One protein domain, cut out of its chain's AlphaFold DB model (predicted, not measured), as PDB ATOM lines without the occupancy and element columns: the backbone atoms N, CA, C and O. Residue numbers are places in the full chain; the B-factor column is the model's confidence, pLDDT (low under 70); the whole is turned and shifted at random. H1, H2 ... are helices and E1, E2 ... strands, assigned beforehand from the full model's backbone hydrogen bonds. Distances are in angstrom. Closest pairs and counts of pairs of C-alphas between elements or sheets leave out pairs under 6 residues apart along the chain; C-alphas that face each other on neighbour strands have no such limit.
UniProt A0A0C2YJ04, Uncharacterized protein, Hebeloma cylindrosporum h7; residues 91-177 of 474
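AT A GLANCE: This is residues 91 to 177 of the 474 residues of an uncharacterized protein of Hebeloma cylindrosporum h7 (UniProt A0A0C2YJ04). A small antiparallel sheet, E1 E2 E3 in order, with the short helix H1 over it, lies beside part of one long helix, H2, which makes the length of a rod. The 87 printed residues hold H1 E1 E2 E3 H2, class mixed. The whole is loose, with a radius of gyration of the C-alphas of 16.8 A and spans of 59 by 24 by 17 A.

IN THESE COORDINATES: H1, residues 91 to 96, begins at C-alpha 91 (50.301, 19.458, 42.793). E1 is residues 101 to 105, E2 109 to 116, E3 121 to 124. H2, residues 141 to 176, is 52.4 A long and ends at C-alpha 176 (24.525, 28.706, 35.978).

HOW THE PARTS SIT: H1 is on the sheet, height 9.4 A; its closest C-alphas to E1 are Ala 94 and Ile 102, 7.0 A. E1 E2 E3 form a meander, each strand antiparallel to its predecessor; N 102 and O 113, and N 114 and O 123, are 2.8 A apart. H2 only grazes the sheet, closest to E1 at the C-alphas of Phe 101 and Cys 161, 7.2 A. Both helices have every O i to N i+4 pair within hydrogen-bond range.

THE WHOLE: The printed part has no cut. The link E3 to H2 is long. Residues 133 to 139 and 175 to 177 have pLDDT under 70.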
ATOM      1  N   TRP A  91      51.524  19.214  42.026       87.31
ATOM      2  CA  TRP A  91      50.301  19.458  42.793       87.31
ATOM      3  C   TRP A  91      49.827  20.910  42.682       87.31
ATOM      4  O   TRP A  91      48.659  21.149  42.383       87.31
ATOM      5  N   ALA A  92      50.720  21.874  42.912       85.19
ATOM      6  CA  ALA A  92      50.389  23.293  42.857       85.19
ATOM      7  C   ALA A  92      49.883  23.703  41.465       85.19
ATOM      8  O   ALA A  92      48.859  24.373  41.361       85.19
ATOM      9  N   GLU A  93      50.541  23.242  40.399       86.31
ATOM     10  CA  GLU A  93      50.115  23.484  39.017       86.31
ATOM     11  C   GLU A  93      48.778  22.804  38.698       86.31
ATOM     12  O   GLU A  93      47.929  23.394  38.030       86.31
ATOM     13  N   ALA A  94      48.548  21.591  39.205       85.81
ATOM     14  CA  ALA A  94      47.277  20.900  39.016       85.81
ATOM     15  C   ALA A  94      46.122  21.599  39.743       85.81
ATOM     16  O   ALA A  94      45.014  21.650  39.220       85.81
ATOM     17  N   VAL A  95      46.361  22.166  40.925       83.75
ATOM     18  CA  VAL A  95      45.367  23.000  41.615       83.75
ATOM     19  C   VAL A  95      45.132  24.298  40.839       83.75
ATOM     20  O   VAL A  95      43.979  24.655  40.609       83.75
ATOM     21  N   ALA A  96      46.196  24.965  40.382       78.44
ATOM     22  CA  ALA A  96      46.114  26.238  39.665       78.44
ATOM     23  C   ALA A  96      45.364  26.147  38.323       78.44
ATOM     24  O   ALA A  96      44.668  27.088  37.951       78.44
ATOM     25  N   ASN A  97      45.491  25.022  37.615       81.00
ATOM     26  CA  ASN A  97      44.821  24.772  36.332       81.00
ATOM     27  C   ASN A  97      43.517  23.971  36.473       81.00
ATOM     28  O   ASN A  97      42.965  23.502  35.477       81.00
ATOM     29  N   ASP A  98      43.067  23.737  37.707       82.62
ATOM     30  CA  ASP A  98      41.976  22.821  38.036       82.62
ATOM     31  C   ASP A  98      42.050  21.476  37.276       82.62
ATOM     32  O   ASP A  98      41.083  20.972  36.696       82.62
ATOM     33  N   ALA A  99      43.236  20.873  37.261       86.69
ATOM     34  CA  ALA A  99      43.510  19.590  36.633       86.69
ATOM     35  C   ALA A  99      43.272  18.425  37.611       86.69
ATOM     36  O   ALA A  99      43.525  18.519  38.820       86.69
ATOM     37  N   SER A 100      42.775  17.310  37.071       90.06
ATOM     38  CA  SER A 100      42.588  16.042  37.796       90.06
ATOM     39  C   SER A 100      43.719  15.043  37.513       90.06
ATOM     40  O   SER A 100      44.031  14.217  38.364       90.06
ATOM     41  N   PHE A 101      44.363  15.138  36.348       93.00
ATOM     42  CA  PHE A 101      45.418  14.227  35.899       93.00
ATOM     43  C   PHE A 101      46.738  14.984  35.727       93.00
ATOM     44  O   PHE A 101      46.743  16.118  35.251       93.00
ATOM     45  N   ILE A 102      47.847  14.356  36.112       93.88
ATOM     46  CA  ILE A 102      49.206  14.908  36.048       93.88
ATOM     47  C   ILE A 102      50.099  13.864  35.379       93.88
ATOM     48  O   ILE A 102      49.995  12.683  35.696       93.88
ATOM     49  N   ILE A 103      50.994  14.276  34.486       93.62
ATOM     50  CA  ILE A 103      51.994  13.380  33.896       93.62
ATOM     51  C   ILE A 103      53.376  13.929  34.237       93.62
ATOM     52  O   ILE A 103      53.742  15.018  33.804       93.62
ATOM     53  N   PHE A 104      54.152  13.168  35.007       91.94
ATOM     54  CA  PHE A 104      55.565  13.458  35.228       91.94
ATOM     55  C   PHE A 104      56.375  12.691  34.191       91.94
ATOM     56  O   PHE A 104      56.518  11.476  34.299       91.94
ATOM     57  N   HIS A 105      56.894  13.395  33.191       90.44
ATOM     58  CA  HIS A 105      57.608  12.796  32.069       90.44
ATOM     59  C   HIS A 105      59.108  13.125  32.121       90.44
ATOM     60  O   HIS A 105      59.501  14.255  32.401       90.44
ATOM     61  N   SER A 106      59.953  12.129  31.841       84.50
ATOM     62  CA  SER A 106      61.425  12.243  31.854       84.50
ATOM     63  C   SER A 106      62.085  11.754  30.555       84.50
ATOM     64  O   SER A 106      63.250  11.353  30.552       84.50
ATOM     65  N   GLY A 107      61.340  11.741  29.446       82.44
ATOM     66  CA  GLY A 107      61.785  11.234  28.146       82.44
ATOM     67  C   GLY A 107      61.506   9.745  27.991       82.44
ATOM     68  O   GLY A 107      60.686   9.352  27.172       82.44
ATOM     69  N   ASN A 108      62.151   8.920  28.822       84.75
ATOM     70  CA  ASN A 108      62.042   7.453  28.738       84.75
ATOM     71  C   ASN A 108      61.159   6.838  29.831       84.75
ATOM     72  O   ASN A 108      60.882   5.639  29.805       84.75
ATOM     73  N   HIS A 109      60.749   7.642  30.811       88.06
ATOM     74  CA  HIS A 109      59.908   7.181  31.904       88.06
ATOM     75  C   HIS A 109      58.827   8.189  32.243       88.06
ATOM     76  O   HIS A 109      59.052   9.403  32.154       88.06
ATOM     77  N   GLU A 110      57.707   7.662  32.717       92.06
ATOM     78  CA  GLU A 110      56.539   8.423  33.129       92.06
ATOM     79  C   GLU A 110      55.994   7.964  34.480       92.06
ATOM     80  O   GLU A 110      56.040   6.784  34.827       92.06
ATOM     81  N   PHE A 111      55.416   8.912  35.212       92.69
ATOM     82  CA  PHE A 111      54.439   8.642  36.260       92.69
ATOM     83  C   PHE A 111      53.134   9.348  35.921       92.69
ATOM     84  O   PHE A 111      53.145  10.513  35.514       92.69
ATOM     85  N   ILE A 112      52.015   8.672  36.160       93.62
ATOM     86  CA  ILE A 112      50.684   9.265  36.070       93.62
ATOM     87  C   ILE A 112      50.208   9.575  37.488       93.62
ATOM     88  O   ILE A 112      50.143   8.697  38.346       93.62
ATOM     89  N   GLY A 113      49.887  10.840  37.730       93.06
ATOM     90  CA  GLY A 113      49.265  11.331  38.946       93.06
ATOM     91  C   GLY A 113      47.764  11.546  38.765       93.06
ATOM     92  O   GLY A 113      47.334  12.096  37.753       93.06
ATOM     93  N   ILE A 114      46.969  11.155  39.758       92.94
ATOM     94  CA  ILE A 114      45.529  11.421  39.822       92.94
ATOM     95  C   ILE A 114      45.242  12.192  41.104       92.94
ATOM     96  O   ILE A 114      45.425  11.683  42.212       92.94
ATOM     97  N   ARG A 115      44.782  13.433  40.953       91.06
ATOM     98  CA  ARG A 115      44.337  14.279  42.056       91.06
ATOM     99  C   ARG A 115      42.888  13.953  42.391       91.06
ATOM    100  O   ARG A 115      41.969  14.329  41.666       91.06
ATOM    101  N   HIS A 116      42.676  13.319  43.534       85.00
ATOM    102  CA  HIS A 116      41.349  13.145  44.097       85.00
ATOM    103  C   HIS A 116      40.955  14.400  44.879       85.00
ATOM    104  O   HIS A 116      41.528  14.715  45.924       85.00
ATOM    105  N   ARG A 117      40.009  15.161  44.319       80.25
ATOM    106  CA  ARG A 117      39.666  16.519  44.772       80.25
ATOM    107  C   ARG A 117      38.957  16.538  46.121       80.25
ATOM    108  O   ARG A 117      39.201  17.435  46.917       80.25
ATOM    109  N   GLU A 118      38.102  15.552  46.378       76.38
ATOM    110  CA  GLU A 118      37.326  15.478  47.618       76.38
ATOM    111  C   GLU A 118      38.235  15.229  48.826       76.38
ATOM    112  O   GLU A 118      38.185  15.963  49.807       76.38
ATOM    113  N   THR A 119      39.142  14.257  48.720       80.12
ATOM    114  CA  THR A 119      40.067  13.910  49.812       80.12
ATOM    115  C   THR A 119      41.380  14.693  49.765       80.12
ATOM    116  O   THR A 119      42.278  14.415  50.557       80.12
ATOM    117  N   GLN A 120      41.537  15.626  48.815       83.69
ATOM    118  CA  GLN A 120      42.777  16.377  48.566       83.69
ATOM    119  C   GLN A 120      44.021  15.468  48.535       83.69
ATOM    120  O   GLN A 120      45.048  15.751  49.145       83.69
ATOM    121  N   THR A 121      43.918  14.338  47.831       85.81
ATOM    122  CA  THR A 121      44.965  13.305  47.782       85.81
ATOM    123  C   THR A 121      45.518  13.160  46.367       85.81
ATOM    124  O   THR A 121      44.753  13.111  45.407       85.81
ATOM    125  N   LEU A 122      46.845  13.067  46.227       88.75
ATOM    126  CA  LEU A 122      47.501  12.726  44.963       88.75
ATOM    127  C   LEU A 122      47.886  11.248  44.958       88.75
ATOM    128  O   LEU A 122      48.769  10.831  45.708       88.75
ATOM    129  N   TYR A 123      47.255  10.473  44.085       92.06
ATOM    130  CA  TYR A 123      47.665   9.106  43.786       92.06
ATOM    131  C   TYR A 123      48.707   9.131  42.676       92.06
ATOM    132  O   TYR A 123      48.512   9.821  41.681       92.06
ATOM    133  N   LEU A 124      49.801   8.392  42.833       91.50
ATOM    134  CA  LEU A 124      50.835   8.238  41.809       91.50
ATOM    135  C   LEU A 124      50.863   6.785  41.342       91.50
ATOM    136  O   LEU A 124      50.779   5.871  42.162       91.50
ATOM    137  N   SER A 125      50.989   6.580  40.035       91.38
ATOM    138  CA  SER A 125      51.207   5.259  39.457       91.38
ATOM    139  C   SER A 125      52.578   4.697  39.840       91.38
ATOM    140  O   SER A 125      53.459   5.402  40.332       91.38
ATOM    141  N   GLU A 126      52.792   3.421  39.532       89.88
ATOM    142  CA  GLU A 126      54.150   2.889  39.418       89.88
ATOM    143  C   GLU A 126      54.889   3.526  38.224       89.88
ATOM    144  O   GLU A 126      54.274   4.177  37.373       89.88
ATOM    145  N   LEU A 127      56.216   3.363  38.181       90.06
ATOM    146  CA  LEU A 127      57.065   3.887  37.107       90.06
ATOM    147  C   LEU A 127      56.728   3.191  35.783       90.06
ATOM    148  O   LEU A 127      56.869   1.975  35.662       90.06
ATOM    149  N   ILE A 128      56.340   3.975  34.784       88.12
ATOM    150  CA  ILE A 128      56.008   3.500  33.442       88.12
ATOM    151  C   ILE A 128      57.229   3.693  32.547       88.12
ATOM    152  O   ILE A 128      57.813   4.774  32.503       88.12
ATOM    153  N   TYR A 129      57.602   2.645  31.817       86.06
ATOM    154  CA  TYR A 129      58.652   2.710  30.804       86.06
ATOM    155  C   TYR A 129      58.039   3.050  29.454       86.06
ATOM    156  O   TYR A 129      57.108   2.374  29.013       86.06
ATOM    157  N   ILE A 130      58.581   4.072  28.798       85.19
ATOM    158  CA  ILE A 130      58.162   4.440  27.450       85.19
ATOM    159  C   ILE A 130      58.909   3.532  26.468       85.19
ATOM    160  O   ILE A 130      60.144   3.527  26.469       85.19
ATOM    161  N   PRO A 131      58.195   2.730  25.662       79.19
ATOM    162  CA  PRO A 131      58.827   1.856  24.687       79.19
ATOM    163  C   PRO A 131      59.492   2.680  23.577       79.19
ATOM    164  O   PRO A 131      58.904   3.617  23.043       79.19
ATOM    165  N   ASP A 132      60.731   2.322  23.233       72.12
ATOM    166  CA  ASP A 132      61.500   2.976  22.172       72.12
ATOM    167  C   ASP A 132      60.987   2.501  20.802       72.12
ATOM    168  O   ASP A 132      61.101   1.327  20.452       72.12
ATOM    169  N   LEU A 133      60.406   3.422  20.033       60.72
ATOM    170  CA  LEU A 133      59.825   3.196  18.704       60.72
ATOM    171  C   LEU A 133      60.878   3.269  17.591       60.72
ATOM    172  O   LEU A 133      60.615   3.761  16.495       60.72
ATOM    173  N   ARG A 134      62.098   2.797  17.844       61.41
ATOM    174  CA  ARG A 134      63.054   2.630  16.753       61.41
ATOM    175  C   ARG A 134      62.613   1.455  15.897       61.41
ATOM    176  O   ARG A 134      62.779   0.300  16.291       61.41
ATOM    177  N   ASP A 135      62.053   1.794  14.735       51.16
ATOM    178  CA  ASP A 135      61.724   0.902  13.628       51.16
ATOM    179  C   ASP A 135      62.880  -0.065  13.380       51.16
ATOM    180  O   ASP A 135      63.855   0.223  12.689       51.16
ATOM    181  N   SER A 136      62.790  -1.242  13.978       50.62
ATOM    182  CA  SER A 136      63.649  -2.349  13.628       50.62
ATOM    183  C   SER A 136      62.741  -3.530  13.376       50.62
ATOM    184  O   SER A 136      61.927  -3.916  14.217       50.62
ATOM    185  N   ALA A 137      62.917  -4.159  12.218       60.19
ATOM    186  CA  ALA A 137      62.330  -5.454  11.891       60.19
ATOM    187  C   ALA A 137      62.674  -6.559  12.929       60.19
ATOM    188  O   ALA A 137      62.207  -7.688  12.806       60.19
ATOM    189  N   GLN A 138      63.461  -6.227  13.961       59.22
ATOM    190  CA  GLN A 138      63.893  -7.049  15.086       59.22
ATOM    191  C   GLN A 138      63.214  -6.740  16.433       59.22
ATOM    192  O   GLN A 138      63.579  -7.370  17.426       59.22
ATOM    193  N   SER A 139      62.219  -5.844  16.511       65.81
ATOM    194  CA  SER A 139      61.453  -5.640  17.757       65.81
ATOM    195  C   SER A 139      60.801  -6.954  18.213       65.81
ATOM    196  O   SER A 139      60.098  -7.600  17.421       65.81
ATOM    197  N   THR A 140      60.994  -7.357  19.471       72.38
ATOM    198  CA  THR A 140      60.410  -8.605  19.979       72.38
ATOM    199  C   THR A 140      58.888  -8.478  20.139       72.38
ATOM    200  O   THR A 140      58.347  -7.378  20.254       72.38
ATOM    201  N   MET A 141      58.158  -9.603  20.188       71.81
ATOM    202  CA  MET A 141      56.704  -9.600  20.452       71.81
ATOM    203  C   MET A 141      56.358  -8.854  21.756       71.81
ATOM    204  O   MET A 141      55.319  -8.202  21.847       71.81
ATOM    205  N   LYS A 142      57.261  -8.903  22.742       73.44
ATOM    206  CA  LYS A 142      57.138  -8.207  24.023       73.44
ATOM    207  C   LYS A 142      57.201  -6.681  23.872       73.44
ATOM    208  O   LYS A 142      56.424  -5.996  24.529       73.44
ATOM    209  N   ASP A 143      58.063  -6.169  22.994       71.25
ATOM    210  CA  ASP A 143      58.213  -4.726  22.744       71.25
ATOM    211  C   ASP A 143      57.003  -4.154  21.990       71.25
ATOM    212  O   ASP A 143      56.528  -3.054  22.269       71.25
ATOM    213  N   LYS A 144      56.433  -4.942  21.070       70.88
ATOM    214  CA  LYS A 144      55.184  -4.573  20.387       70.88
ATOM    215  C   LYS A 144      54.007  -4.515  21.361       70.88
ATOM    216  O   LYS A 144      53.204  -3.586  21.300       70.88
ATOM    217  N   LEU A 145      53.922  -5.482  22.278       76.50
ATOM    218  CA  LEU A 145      52.871  -5.517  23.292       76.50
ATOM    219  C   LEU A 145      53.000  -4.351  24.283       76.50
ATOM    220  O   LEU A 145      51.994  -3.719  24.587       76.50
ATOM    221  N   SER A 146      54.213  -4.017  24.739       76.81
ATOM    222  CA  SER A 146      54.428  -2.874  25.638       76.81
ATOM    223  C   SER A 146      54.076  -1.540  24.971       76.81
ATOM    224  O   SER A 146      53.420  -0.706  25.597       76.81
ATOM    225  N   CYS A 147      54.409  -1.366  23.688       77.62
ATOM    226  CA  CYS A 147      53.972  -0.222  22.884       77.62
ATOM    227  C   CYS A 147      52.447  -0.134  22.775       77.62
ATOM    228  O   CYS A 147      51.870   0.934  22.986       77.62
ATOM    229  N   GLN A 148      51.777  -1.257  22.510       80.50
ATOM    230  CA  GLN A 148      50.322  -1.296  22.446       80.50
ATOM    231  C   GLN A 148      49.685  -0.954  23.801       80.50
ATOM    232  O   GLN A 148      48.736  -0.173  23.850       80.50
ATOM    233  N   THR A 149      50.220  -1.480  24.907       82.75
ATOM    234  CA  THR A 149      49.751  -1.154  26.261       82.75
ATOM    235  C   THR A 149      49.923   0.329  26.573       82.75
ATOM    236  O   THR A 149      48.991   0.943  27.087       82.75
ATOM    237  N   TYR A 150      51.067   0.924  26.222       86.56
ATOM    238  CA  TYR A 150      51.317   2.354  26.410       86.56
ATOM    239  C   TYR A 150      50.315   3.221  25.627       86.56
ATOM    240  O   TYR A 150      49.714   4.135  26.190       86.56
ATOM    241  N   HIS A 151      50.046   2.888  24.359       85.06
ATOM    242  CA  HIS A 151      49.056   3.604  23.547       85.06
ATOM    243  C   HIS A 151      47.627   3.465  24.081       85.06
ATOM    244  O   HIS A 151      46.884   4.447  24.101       85.06
ATOM    245  N   ILE A 152      47.236   2.269  24.532       90.06
ATOM    246  CA  ILE A 152      45.921   2.045  25.150       90.06
ATOM    247  C   ILE A 152      45.797   2.877  26.428       90.06
ATOM    248  O   ILE A 152      44.775   3.534  26.624       90.06
ATOM    249  N   LEU A 153      46.838   2.891  27.265       90.06
ATOM    250  CA  LEU A 153      46.865   3.654  28.510       90.06
ATOM    251  C   LEU A 153      46.669   5.153  28.258       90.06
ATOM    252  O   LEU A 153      45.780   5.757  28.854       90.06
ATOM    253  N   HIS A 154      47.446   5.745  27.348       90.12
ATOM    254  CA  HIS A 154      47.326   7.170  27.022       90.12
ATOM    255  C   HIS A 154      45.997   7.499  26.343       90.12
ATOM    256  O   HIS A 154      45.366   8.492  26.690       90.12
ATOM    257  N   SER A 155      45.502   6.636  25.451       93.06
ATOM    258  CA  SER A 155      44.179   6.816  24.836       93.06
ATOM    259  C   SER A 155      43.062   6.818  25.884       93.06
ATOM    260  O   SER A 155      42.171   7.667  25.847       93.06
ATOM    261  N   ALA A 156      43.124   5.900  26.854       91.81
ATOM    262  CA  ALA A 156      42.184   5.850  27.968       91.81
ATOM    263  C   ALA A 156      42.313   7.082  28.878       91.81
ATOM    264  O   ALA A 156      41.297   7.629  29.307       91.81
ATOM    265  N   LEU A 157      43.538   7.559  29.125       92.88
ATOM    266  CA  LEU A 157      43.790   8.778  29.892       92.88
ATOM    267  C   LEU A 157      43.186  10.010  29.203       92.88
ATOM    268  O   LEU A 157      42.476  10.773  29.847       92.88
ATOM    269  N   PHE A 158      43.370  10.168  27.888       92.81
ATOM    270  CA  PHE A 158      42.738  11.246  27.120       92.81
ATOM    271  C   PHE A 158      41.209  11.195  27.200       92.81
ATOM    272  O   PHE A 158      40.564  12.224  27.408       92.81
ATOM    273  N   GLN A 159      40.617  10.004  27.085       93.31
ATOM    274  CA  GLN A 159      39.174   9.835  27.254       93.31
ATOM    275  C   GLN A 159      38.711  10.205  28.670       93.31
ATOM    276  O   GLN A 159      37.659  10.827  28.821       93.31
ATOM    277  N   ALA A 160      39.482   9.849  29.700       90.88
ATOM    278  CA  ALA A 160      39.189  10.209  31.083       90.88
ATOM    279  C   ALA A 160      39.267  11.728  31.299       90.88
ATOM    280  O   ALA A 160      38.339  12.303  31.865       90.88
ATOM    281  N   CYS A 161      40.300  12.391  30.769       88.31
ATOM    282  CA  CYS A 161      40.422  13.850  30.779       88.31
ATOM    283  C   CYS A 161      39.217  14.520  30.111       88.31
ATOM    284  O   CYS A 161      38.648  15.460  30.658       88.31
ATOM    285  N   TYR A 162      38.787  14.019  28.951       90.50
ATOM    286  CA  TYR A 162      37.633  14.573  28.245       90.50
ATOM    287  C   TYR A 162      36.332  14.415  29.045       90.50
ATOM    288  O   TYR A 162      35.537  15.350  29.135       90.50
ATOM    289  N   LYS A 163      36.123  13.252  29.674       88.88
ATOM    290  CA  LYS A 163      34.962  13.013  30.543       88.88
ATOM    291  C   LYS A 163      34.961  13.913  31.780       88.88
ATOM    292  O   LYS A 163      33.910  14.456  32.100       88.88
ATOM    293  N   ASP A 164      36.114  14.110  32.421       87.06
ATOM    294  CA  ASP A 164      36.274  15.042  33.549       87.06
ATOM    295  C   ASP A 164      35.886  16.470  33.132       87.06
ATOM    296  O   ASP A 164      35.078  17.117  33.797       87.06
ATOM    297  N   VAL A 165      36.353  16.930  31.965       84.50
ATOM    298  CA  VAL A 165      35.973  18.240  31.409       84.50
ATOM    299  C   VAL A 165      34.466  18.330  31.161       84.50
ATOM    300  O   VAL A 165      33.849  19.312  31.574       84.50
ATOM    301  N   LEU A 166      33.853  17.325  30.525       86.75
ATOM    302  CA  LEU A 166      32.408  17.317  30.269       86.75
ATOM    303  C   LEU A 166      31.591  17.359  31.562       86.75
ATOM    304  O   LEU A 166      30.621  18.108  31.655       86.75
ATOM    305  N   GLU A 167      31.981  16.584  32.573       82.62
ATOM    306  CA  GLU A 167      31.307  16.591  33.868       82.62
ATOM    307  C   GLU A 167      31.399  17.970  34.535       82.62
ATOM    308  O   GLU A 167      30.405  18.463  35.071       82.62
ATOM    309  N   ARG A 168      32.558  18.637  34.443       79.06
ATOM    310  CA  ARG A 168      32.729  20.010  34.939       79.06
ATOM    311  C   ARG A 168      31.860  21.005  34.189       79.06
ATOM    312  O   ARG A 168      31.230  21.837  34.831       79.06
ATOM    313  N   VAL A 169      31.785  20.911  32.864       80.12
ATOM    314  CA  VAL A 169      30.912  21.775  32.057       80.12
ATOM    315  C   VAL A 169      29.449  21.566  32.442       80.12
ATOM    316  O   VAL A 169      28.733  22.540  32.642       80.12
ATOM    317  N   ASN A 170      29.013  20.320  32.637       79.56
ATOM    318  CA  ASN A 170      27.647  20.017  33.066       79.56
ATOM    319  C   ASN A 170      27.353  20.552  34.472       79.56
ATOM    320  O   ASN A 170      26.299  21.145  34.691       79.56
ATOM    321  N   LYS A 171      28.288  20.393  35.417       75.44
ATOM    322  CA  LYS A 171      28.180  20.964  36.770       75.44
ATOM    323  C   LYS A 171      28.125  22.490  36.730       75.44
ATOM    324  O   LYS A 171      27.282  23.076  37.399       75.44
ATOM    325  N   LEU A 172      28.965  23.124  35.912       73.69
ATOM    326  CA  LEU A 172      28.980  24.573  35.723       73.69
ATOM    327  C   LEU A 172      27.684  25.072  35.073       73.69
ATOM    328  O   LEU A 172      27.148  26.092  35.491       73.69
ATOM    329  N   HIS A 173      27.151  24.345  34.090       72.06
ATOM    330  CA  HIS A 173      25.877  24.668  33.457       72.06
ATOM    331  C   HIS A 173      24.716  24.537  34.447       72.06
ATOM    332  O   HIS A 173      23.928  25.468  34.582       72.06
ATOM    333  N   ALA A 174      24.667  23.440  35.212       70.12
ATOM    334  CA  ALA A 174      23.690  23.248  36.280       70.12
ATOM    335  C   ALA A 174      23.777  24.366  37.333       70.12
ATOM    336  O   ALA A 174      22.747  24.881  37.768       70.12
ATOM    337  N   TRP A 175      24.992  24.791  37.699       61.53
ATOM    338  CA  TRP A 175      25.214  25.944  38.575       61.53
ATOM    339  C   TRP A 175      24.734  27.258  37.958       61.53
ATOM    340  O   TRP A 175      24.105  28.043  38.655       61.53
ATOM    341  N   ALA A 176      24.972  27.495  36.667       62.84
ATOM    342  CA  ALA A 176      24.525  28.706  35.978       62.84
ATOM    343  C   ALA A 176      22.994  28.786  35.833       62.84
ATOM    344  O   ALA A 176      22.443  29.880  35.752       62.84
ATOM    345  N   THR A 177      22.305  27.641  35.801       65.25
ATOM    346  CA  THR A 177      20.834  27.562  35.738       65.25
ATOM    347  C   THR A 177      20.136  27.654  37.100       65.25
ATOM    348  O   THR A 177      18.912  27.754  37.147       65.25
TER     349      THR A 177